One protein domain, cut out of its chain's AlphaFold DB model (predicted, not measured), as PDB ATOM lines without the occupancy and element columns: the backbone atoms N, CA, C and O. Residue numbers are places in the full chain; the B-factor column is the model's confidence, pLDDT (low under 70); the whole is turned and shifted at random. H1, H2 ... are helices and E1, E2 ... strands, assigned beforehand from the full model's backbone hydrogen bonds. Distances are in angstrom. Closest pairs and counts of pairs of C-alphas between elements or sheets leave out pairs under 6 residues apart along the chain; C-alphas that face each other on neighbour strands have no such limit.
ATOM      1  N   VAL A  52      32.733 -36.184  -8.673       33.50
ATOM      2  CA  VAL A  52      32.211 -35.468  -9.850       33.50
ATOM      3  C   VAL A  52      30.686 -35.604  -9.925       33.50
ATOM      4  O   VAL A  52      30.141 -36.505 -10.558       33.50
ATOM      5  N   GLY A  53      29.979 -34.694  -9.253       26.70
ATOM      6  CA  GLY A  53      28.517 -34.635  -9.241       26.70
ATOM      7  C   GLY A  53      27.913 -34.127 -10.555       26.70
ATOM      8  O   GLY A  53      27.469 -32.982 -10.620       26.70
ATOM      9  N   VAL A  54      27.856 -34.973 -11.589       31.62
ATOM     10  CA  VAL A  54      27.184 -34.651 -12.864       31.62
ATOM     11  C   VAL A  54      25.674 -34.508 -12.637       31.62
ATOM     12  O   VAL A  54      24.967 -35.480 -12.368       31.62
ATOM     13  N   SER A  55      25.155 -33.284 -12.737       29.55
ATOM     14  CA  SER A  55      23.768 -32.967 -12.390       29.55
ATOM     15  C   SER A  55      22.763 -33.468 -13.438       29.55
ATOM     16  O   SER A  55      22.446 -32.754 -14.389       29.55
ATOM     17  N   GLY A  56      22.222 -34.672 -13.242       30.95
ATOM     18  CA  GLY A  56      21.107 -35.202 -14.042       30.95
ATOM     19  C   GLY A  56      21.145 -36.711 -14.274       30.95
ATOM     20  O   GLY A  56      20.100 -37.304 -14.525       30.95
ATOM     21  N   LEU A  57      22.317 -37.335 -14.138       36.03
ATOM     22  CA  LEU A  57      22.441 -38.788 -14.060       36.03
ATOM     23  C   LEU A  57      22.219 -39.249 -12.616       36.03
ATOM     24  O   LEU A  57      22.578 -38.552 -11.661       36.03
ATOM     25  N   GLU A  58      21.622 -40.428 -12.448       42.97
ATOM     26  CA  GLU A  58      21.603 -41.082 -11.142       42.97
ATOM     27  C   GLU A  58      23.038 -41.397 -10.711       42.97
ATOM     28  O   GLU A  58      23.909 -41.667 -11.538       42.97
ATOM     29  N   ARG A  59      23.290 -41.293  -9.405       51.34
ATOM     30  CA  ARG A  59      24.640 -41.259  -8.833       51.34
ATOM     31  C   ARG A  59      25.452 -42.482  -9.280       51.34
ATOM     32  O   ARG A  59      25.021 -43.623  -9.095       51.34
ATOM     33  N   GLN A  60      26.643 -42.240  -9.816       55.00
ATOM     34  CA  GLN A  60      27.615 -43.266 -10.184       55.00
ATOM     35  C   GLN A  60      29.018 -42.779  -9.812       55.00
ATOM     36  O   GLN A  60      29.358 -41.616 -10.032       55.00
ATOM     37  N   ASN A  61      29.829 -43.669  -9.246       70.81
ATOM     38  CA  ASN A  61      31.211 -43.385  -8.882       70.81
ATOM     39  C   ASN A  61      32.082 -43.663 -10.115       70.81
ATOM     40  O   ASN A  61      32.330 -44.826 -10.437       70.81
ATOM     41  N   TYR A  62      32.535 -42.618 -10.815       75.12
ATOM     42  CA  TYR A  62      33.543 -42.776 -11.867       75.12
ATOM     43  C   TYR A  62      34.928 -42.949 -11.243       75.12
ATOM     44  O   TYR A  62      35.341 -42.145 -10.407       75.12
ATOM     45  N   CYS A  63      35.651 -43.990 -11.642       84.75
ATOM     46  CA  CYS A  63      37.001 -44.244 -11.159       84.75
ATOM     47  C   CYS A  63      37.783 -45.128 -12.132       84.75
ATOM     48  O   CYS A  63      37.239 -46.091 -12.668       84.75
ATOM     49  N   CYS A  64      39.074 -44.824 -12.313       81.75
ATOM     50  CA  CYS A  64      40.027 -45.682 -13.028       81.75
ATOM     51  C   CYS A  64      39.508 -46.126 -14.425       81.75
ATOM     52  O   CYS A  64      39.711 -47.259 -14.843       81.75
ATOM     53  N   GLY A  65      38.799 -45.224 -15.130       80.19
ATOM     54  CA  GLY A  65      38.217 -45.439 -16.464       80.19
ATOM     55  C   GLY A  65      36.752 -45.907 -16.502       80.19
ATOM     56  O   GLY A  65      36.147 -45.916 -17.574       80.19
ATOM     57  N   HIS A  66      36.147 -46.273 -15.366       76.38
ATOM     58  CA  HIS A  66      34.864 -46.984 -15.330       76.38
ATOM     59  C   HIS A  66      33.820 -46.354 -14.400       76.38
ATOM     60  O   HIS A  66      34.144 -45.748 -13.380       76.38
ATOM     61  N   TRP A  67      32.544 -46.527 -14.758       77.75
ATOM     62  CA  TRP A  67      31.390 -46.087 -13.975       77.75
ATOM     63  C   TRP A  67      30.871 -47.223 -13.091       77.75
ATOM     64  O   TRP A  67      30.382 -48.235 -13.593       77.75
ATOM     65  N   PHE A  68      30.929 -47.037 -11.774       77.94
ATOM     66  CA  PHE A  68      30.380 -47.979 -10.801       77.94
ATOM     67  C   PHE A  68      29.071 -47.446 -10.190       77.94
ATOM     68  O   PHE A  68      28.929 -46.232 -10.020       77.94
ATOM     69  N   PRO A  69      28.113 -48.313  -9.807       74.00
ATOM     70  CA  PRO A  69      26.926 -47.897  -9.059       74.00
ATOM     71  C   PRO A  69      27.289 -47.103  -7.795       74.00
ATOM     72  O   PRO A  69      28.232 -47.469  -7.090       74.00
ATOM     73  N   SER A  70      26.530 -46.042  -7.488       69.94
ATOM     74  CA  SER A  70      26.712 -45.253  -6.260       69.94
ATOM     75  C   SER A  70      26.729 -46.138  -5.024       69.94
ATOM     76  O   SER A  70      25.768 -46.853  -4.731       69.94
ATOM     77  N   SER A  71      27.778 -45.982  -4.228       74.88
ATOM     78  CA  SER A  71      27.772 -46.377  -2.824       74.88
ATOM     79  C   SER A  71      26.626 -45.673  -2.078       74.88
ATOM     80  O   SER A  71      26.210 -44.572  -2.454       74.88
ATOM     81  N   LYS A  72      26.085 -46.290  -1.019       82.12
ATOM     82  CA  LYS A  72      25.015 -45.681  -0.199       82.12
ATOM     83  C   LYS A  72      25.520 -44.370   0.427       82.12
ATOM     84  O   LYS A  72      26.713 -44.230   0.675       82.12
ATOM     85  N   SER A  73      24.637 -43.422   0.754       78.75
ATOM     86  CA  SER A  73      25.050 -42.113   1.308       78.75
ATOM     87  C   SER A  73      25.874 -42.215   2.600       78.75
ATOM     88  O   SER A  73      26.785 -41.423   2.805       78.75
ATOM     89  N   TYR A  74      25.610 -43.225   3.434       82.81
ATOM     90  CA  TYR A  74      26.434 -43.543   4.604       82.81
ATOM     91  C   TYR A  74      27.891 -43.865   4.224       82.81
ATOM     92  O   TYR A  74      28.819 -43.354   4.838       82.81
ATOM     93  N   HIS A  75      28.090 -44.640   3.155       86.81
ATOM     94  CA  HIS A  75      29.411 -45.036   2.669       86.81
ATOM     95  C   HIS A  75      30.157 -43.840   2.057       86.81
ATOM     96  O   HIS A  75      31.374 -43.776   2.152       86.81
ATOM     97  N   GLN A  76      29.440 -42.874   1.466       83.19
ATOM     98  CA  GLN A  76      30.035 -41.613   1.007       83.19
ATOM     99  C   GLN A  76      30.577 -40.794   2.192       83.19
ATOM    100  O   GLN A  76      31.729 -40.385   2.164       83.19
ATOM    101  N   HIS A  77      29.791 -40.624   3.261       83.38
ATOM    102  CA  HIS A  77      30.240 -39.941   4.481       83.38
ATOM    103  C   HIS A  77      31.420 -40.667   5.160       83.38
ATOM    104  O   HIS A  77      32.361 -40.019   5.616       83.38
ATOM    105  N   LEU A  78      31.416 -42.009   5.184       86.69
ATOM    106  CA  LEU A  78      32.584 -42.782   5.621       86.69
ATOM    107  C   LEU A  78      33.802 -42.522   4.716       86.69
ATOM    108  O   LEU A  78      34.879 -42.261   5.236       86.69
ATOM    109  N   ALA A  79      33.640 -42.539   3.388       88.31
ATOM    110  CA  ALA A  79      34.708 -42.288   2.413       88.31
ATOM    111  C   ALA A  79      35.298 -40.872   2.497       88.31
ATOM    112  O   ALA A  79      36.498 -40.697   2.294       88.31
ATOM    113  N   GLU A  80      34.478 -39.874   2.824       89.94
ATOM    114  CA  GLU A  80      34.914 -38.499   3.075       89.94
ATOM    115  C   GLU A  80      35.726 -38.405   4.381       89.94
ATOM    116  O   GLU A  80      36.802 -37.807   4.383       89.94
ATOM    117  N   LYS A  81      35.287 -39.064   5.467       92.06
ATOM    118  CA  LYS A  81      36.028 -39.106   6.747       92.06
ATOM    119  C   LYS A  81      37.268 -40.011   6.728       92.06
ATOM    120  O   LYS A  81      38.229 -39.719   7.435       92.06
ATOM    121  N   ALA A  82      37.305 -41.043   5.886       90.19
ATOM    122  CA  ALA A  82      38.461 -41.927   5.701       90.19
ATOM    123  C   ALA A  82      39.690 -41.225   5.088       90.19
ATOM    124  O   ALA A  82      40.791 -41.758   5.141       90.19
ATOM    125  N   VAL A  83      39.537 -40.010   4.543       87.69
ATOM    126  CA  VAL A  83      40.675 -39.155   4.154       87.69
ATOM    127  C   VAL A  83      41.436 -38.628   5.381       87.69
ATOM    128  O   VAL A  83      42.614 -38.297   5.279       87.69
ATOM    129  N   THR A  84      40.763 -38.541   6.532       89.69
ATOM    130  CA  THR A  84      41.260 -37.913   7.768       89.69
ATOM    131  C   THR A  84      41.385 -38.864   8.961       89.69
ATOM    132  O   THR A  84      42.099 -38.538   9.903       89.69
ATOM    133  N   ASP A  85      40.704 -40.013   8.946       93.38
ATOM    134  CA  ASP A  85      40.662 -40.964  10.063       93.38
ATOM    135  C   ASP A  85      40.683 -42.424   9.573       93.38
ATOM    136  O   ASP A  85      39.745 -42.902   8.926       93.38
ATOM    137  N   ALA A  86      41.727 -43.162   9.961       91.94
ATOM    138  CA  ALA A  86      41.893 -44.582   9.657       91.94
ATOM    139  C   ALA A  86      40.780 -45.472  10.253       91.94
ATOM    140  O   ALA A  86      40.478 -46.528   9.698       91.94
ATOM    141  N   SER A  87      40.091 -45.042  11.321       94.88
ATOM    142  CA  SER A  87      38.925 -45.761  11.860       94.88
ATOM    143  C   SER A  87      37.727 -45.743  10.903       94.88
ATOM    144  O   SER A  87      36.850 -46.604  10.994       94.88
ATOM    145  N   HIS A  88      37.660 -44.766   9.993       93.00
ATOM    146  CA  HIS A  88      36.669 -44.714   8.921       93.00
ATOM    147  C   HIS A  88      37.143 -45.481   7.676       93.00
ATOM    148  O   HIS A  88      36.308 -46.055   6.981       93.00
ATOM    149  N   GLU A  89      38.457 -45.570   7.437       93.44
ATOM    150  CA  GLU A  89      39.044 -46.432   6.399       93.44
ATOM    151  C   GLU A  89      38.808 -47.925   6.707       93.44
ATOM    152  O   GLU A  89      38.316 -48.654   5.846       93.44
ATOM    153  N   ALA A  90      39.009 -48.360   7.958       94.31
ATOM    154  CA  ALA A  90      38.677 -49.717   8.412       94.31
ATOM    155  C   ALA A  90      37.194 -50.072   8.178       94.31
ATOM    156  O   ALA A  90      36.891 -51.066   7.522       94.31
ATOM    157  N   LYS A  91      36.265 -49.195   8.589       95.50
ATOM    158  CA  LYS A  91      34.813 -49.389   8.389       95.50
ATOM    159  C   LYS A  91      34.406 -49.506   6.914       95.50
ATOM    160  O   LYS A  91      33.372 -50.096   6.618       95.50
ATOM    161  N   LEU A  92      35.172 -48.938   5.978       94.69
ATOM    162  CA  LEU A  92      34.925 -49.100   4.539       94.69
ATOM    163  C   LEU A  92      35.394 -50.465   4.035       94.69
ATOM    164  O   LEU A  92      34.680 -51.087   3.248       94.69
ATOM    165  N   LEU A  93      36.544 -50.941   4.515       94.75
ATOM    166  CA  LEU A  93      37.050 -52.285   4.226       94.75
ATOM    167  C   LEU A  93      36.085 -53.356   4.770       94.75
ATOM    168  O   LEU A  93      35.720 -54.267   4.027       94.75
ATOM    169  N   ASP A  94      35.571 -53.180   5.995       95.69
ATOM    170  CA  ASP A  94      34.540 -54.040   6.606       95.69
ATOM    171  C   ASP A  94      33.228 -54.064   5.795       95.69
ATOM    172  O   ASP A  94      32.557 -55.090   5.695       95.69
ATOM    173  N   LEU A  95      32.868 -52.941   5.160       93.62
ATOM    174  CA  LEU A  95      31.727 -52.830   4.237       93.62
ATOM    175  C   LEU A  95      32.027 -53.365   2.821       93.62
ATOM    176  O   LEU A  95      31.241 -53.136   1.895       93.62
ATOM    177  N   GLY A  96      33.157 -54.048   2.620       95.38
ATOM    178  CA  GLY A  96      33.560 -54.593   1.327       95.38
ATOM    179  C   GLY A  96      33.832 -53.511   0.281       95.38
ATOM    180  O   GLY A  96      33.527 -53.701  -0.898       95.38
ATOM    181  N   MET A  97      34.343 -52.346   0.687       96.25
ATOM    182  CA  MET A  97      34.797 -51.293  -0.221       96.25
ATOM    183  C   MET A  97      36.320 -51.241  -0.279       96.25
ATOM    184  O   MET A  97      37.000 -51.391   0.726       96.25
ATOM    185  N   VAL A  98      36.854 -50.985  -1.472       94.44
ATOM    186  CA  VAL A  98      38.285 -50.809  -1.736       94.44
ATOM    187  C   VAL A  98      38.498 -49.490  -2.474       94.44
ATOM    188  O   VAL A  98      37.694 -49.072  -3.310       94.44
ATOM    189  N   ARG A  99      39.601 -48.822  -2.150       94.81
ATOM    190  CA  ARG A  99      40.050 -47.560  -2.738       94.81
ATOM    191  C   ARG A  99      40.925 -47.849  -3.963       94.81
ATOM    192  O   ARG A  99      41.970 -48.477  -3.816       94.81
ATOM    193  N   CYS A 100      40.548 -47.410  -5.171       90.69
ATOM    194  CA  CYS A 100      41.457 -47.565  -6.325       90.69
ATOM    195  C   CYS A 100      42.672 -46.652  -6.112       90.69
ATOM    196  O   CYS A 100      42.511 -45.431  -6.035       90.69
ATOM    197  N   ALA A 101      43.878 -47.222  -6.049       87.06
ATOM    198  CA  ALA A 101      45.105 -46.485  -5.732       87.06
ATOM    199  C   ALA A 101      45.356 -45.272  -6.654       87.06
ATOM    200  O   ALA A 101      45.862 -44.252  -6.201       87.06
ATOM    201  N   GLN A 102      44.944 -45.355  -7.926       86.81
ATOM    202  CA  GLN A 102      45.104 -44.275  -8.907       86.81
ATOM    203  C   GLN A 102      44.085 -43.130  -8.738       86.81
ATOM    204  O   GLN A 102      44.441 -41.972  -8.919       86.81
ATOM    205  N   CYS A 103      42.816 -43.429  -8.420       86.12
ATOM    206  CA  CYS A 103      41.734 -42.427  -8.389       86.12
ATOM    207  C   CYS A 103      41.359 -41.958  -6.962       86.12
ATOM    208  O   CYS A 103      40.637 -40.977  -6.811       86.12
ATOM    209  N   SER A 104      41.788 -42.678  -5.914       87.81
ATOM    210  CA  SER A 104      41.368 -42.535  -4.503       87.81
ATOM    211  C   SER A 104      39.856 -42.611  -4.206       87.81
ATOM    212  O   SER A 104      39.458 -42.449  -3.055       87.81
ATOM    213  N   VAL A 105      39.000 -42.917  -5.185       90.44
ATOM    214  CA  VAL A 105      37.571 -43.199  -4.972       90.44
ATOM    215  C   VAL A 105      37.385 -44.605  -4.401       90.44
ATOM    216  O   VAL A 105      38.037 -45.566  -4.820       90.44
ATOM    217  N   TRP A 106      36.447 -44.706  -3.464       92.69
ATOM    218  CA  TRP A 106      35.987 -45.946  -2.853       92.69
ATOM    219  C   TRP A 106      34.912 -46.631  -3.704       92.69
ATOM    220  O   TRP A 106      33.905 -46.021  -4.084       92.69
ATOM    221  N   VAL A 107      35.112 -47.918  -3.986       93.69
ATOM    222  CA  VAL A 107      34.235 -48.754  -4.818       93.69
ATOM    223  C   VAL A 107      34.009 -50.095  -4.115       93.69
ATOM    224  O   VAL A 107      34.933 -50.648  -3.528       93.69
ATOM    225  N   HIS A 108      32.790 -50.642  -4.162       94.69
ATOM    226  CA  HIS A 108      32.530 -51.989  -3.639       94.69
ATOM    227  C   HIS A 108      33.298 -53.060  -4.422       94.69
ATOM    228  O   HIS A 108      33.279 -53.055  -5.654       94.69
ATOM    229  N   THR A 109      33.893 -54.023  -3.719       91.44
ATOM    230  CA  THR A 109      34.536 -55.201  -4.322       91.44
ATOM    231  C   THR A 109      33.553 -55.979  -5.192       91.44
ATOM    232  O   THR A 109      33.893 -56.330  -6.317       91.44
ATOM    233  N   GLU A 110      32.305 -56.137  -4.744       89.50
ATOM    234  CA  GLU A 110      31.202 -56.715  -5.527       89.50
ATOM    235  C   GLU A 110      31.002 -56.004  -6.876       89.50
ATOM    236  O   GLU A 110      30.863 -56.661  -7.907       89.50
ATOM    237  N   ASN A 111      31.048 -54.666  -6.898       88.31
ATOM    238  CA  ASN A 111      30.907 -53.877  -8.126       88.31
ATOM    239  C   ASN A 111      32.119 -54.047  -9.057       88.31
ATOM    240  O   ASN A 111      31.943 -54.102 -10.272       88.31
ATOM    241  N   ILE A 112      33.334 -54.163  -8.506       86.38
ATOM    242  CA  ILE A 112      34.553 -54.446  -9.282       86.38
ATOM    243  C   ILE A 112      34.471 -55.853  -9.892       86.38
ATOM    244  O   ILE A 112      34.663 -56.010 -11.095       86.38
ATOM    245  N   ILE A 113      34.116 -56.865  -9.095       87.81
ATOM    246  CA  ILE A 113      33.967 -58.261  -9.530       87.81
ATOM    247  C   ILE A 113      32.875 -58.379 -10.604       87.81
ATOM    248  O   ILE A 113      33.104 -58.992 -11.645       87.81
ATOM    249  N   ALA A 114      31.714 -57.745 -10.407       85.12
ATOM    250  CA  ALA A 114      30.623 -57.747 -11.379       85.12
ATOM    251  C   ALA A 114      30.976 -57.010 -12.686       85.12
ATOM    252  O   ALA A 114      30.506 -57.402 -13.755       85.12
ATOM    253  N   HIS A 115      31.806 -55.963 -12.625       81.44
ATOM    254  CA  HIS A 115      32.304 -55.255 -13.808       81.44
ATOM    255  C   HIS A 115      33.329 -56.093 -14.582       81.44
ATOM    256  O   HIS A 115      33.179 -56.280 -15.789       81.44
ATOM    257  N   LEU A 116      34.305 -56.689 -13.887       81.12
ATOM    258  CA  LEU A 116      35.286 -57.607 -14.482       81.12
ATOM    259  C   LEU A 116      34.608 -58.836 -15.107       81.12
ATOM    260  O   LEU A 116      34.938 -59.215 -16.229       81.12
ATOM    261  N   ALA A 117      33.611 -59.421 -14.434       81.38
ATOM    262  CA  ALA A 117      32.834 -60.539 -14.966       81.38
ATOM    263  C   ALA A 117      32.128 -60.175 -16.283       81.38
ATOM    264  O   ALA A 117      32.182 -60.950 -17.238       81.38
ATOM    265  N   LYS A 118      31.526 -58.980 -16.373       80.56
ATOM    266  CA  LYS A 118      30.912 -58.480 -17.614       80.56
ATOM    267  C   LYS A 118      31.950 -58.250 -18.711       80.56
ATOM    268  O   LYS A 118      31.754 -58.744 -19.818       80.56
ATOM    269  N   GLY A 119      33.065 -57.587 -18.399       70.19
ATOM    270  CA  GLY A 119      34.155 -57.353 -19.352       70.19
ATOM    271  C   GLY A 119      34.713 -58.651 -19.946       70.19
ATOM    272  O   GLY A 119      34.868 -58.761 -21.160       70.19
TER     273      GLY A 119
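What this domain is: This is residues 52 to 119 of the 897 residues of an uncharacterized protein of Portunus trituberculatus (UniProt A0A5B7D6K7). A small strand hairpin, E3 and E4, sits in the middle, between a helical hairpin, H1 and H2, at one end and the strand hairpin E1 and E2 with the helix H3 toward the other. The lead-in, residues 52 to 59, loops away from E1. The printed part has 68 residues, with elements in the order E1, E2, H1, H2, E3, E4, H3; its class is mixed, helices and strands, and its two sheets of two strands, E1 - E2 and E3 - E4, are antiparallel. It is compact, with a radius of gyration of the C-alphas of 11.9 A and spans of 33 by 29 by 21 A.

Where its parts are: Find C-alpha 60 at (27.615, -43.266, -10.184), where E1, residues 60 to 63, begins; E2 follows at residues 66 to 69. H1 takes residues 73 to 81, 12.6 A long, and H2 residues 86 to 94, 12.4 A. E3 is residues 97 to 99 and E4 residues 106 to 108. H3, residues 109 to 119, runs 15.2 A to C-alpha 119 at (34.155, -57.353, -19.352).

How they stand to each other: In the hairpin E1 and E2, look for N 61 and O 68, 2.8 A apart. The closest C-alphas of E2 and H3, Phe 68 and Asn 111, are 6.5 A apart. H1 and H2 touch, closest at the C-alphas of Leu 78 and His 88, 5.6 A, opposite ways at a steep tilt of 37 degrees, only just steep. In the hairpin E3 and E4, N 98 and O 107 are 2.8 A apart. The closest C-alphas of H1 and E4, Ala 79 and Trp 106, are 6.5 A apart. H1 and H3 have every O i to N i+4 pair within hydrogen-bond range, H2 4 of 5.

The domain as a whole: The C-alphas farthest apart, Asp 85 and Gly 119, are 34.3 A apart. The printed part has no cut and no long link. pLDDT is under 70 at residues 52 to 60 and 70.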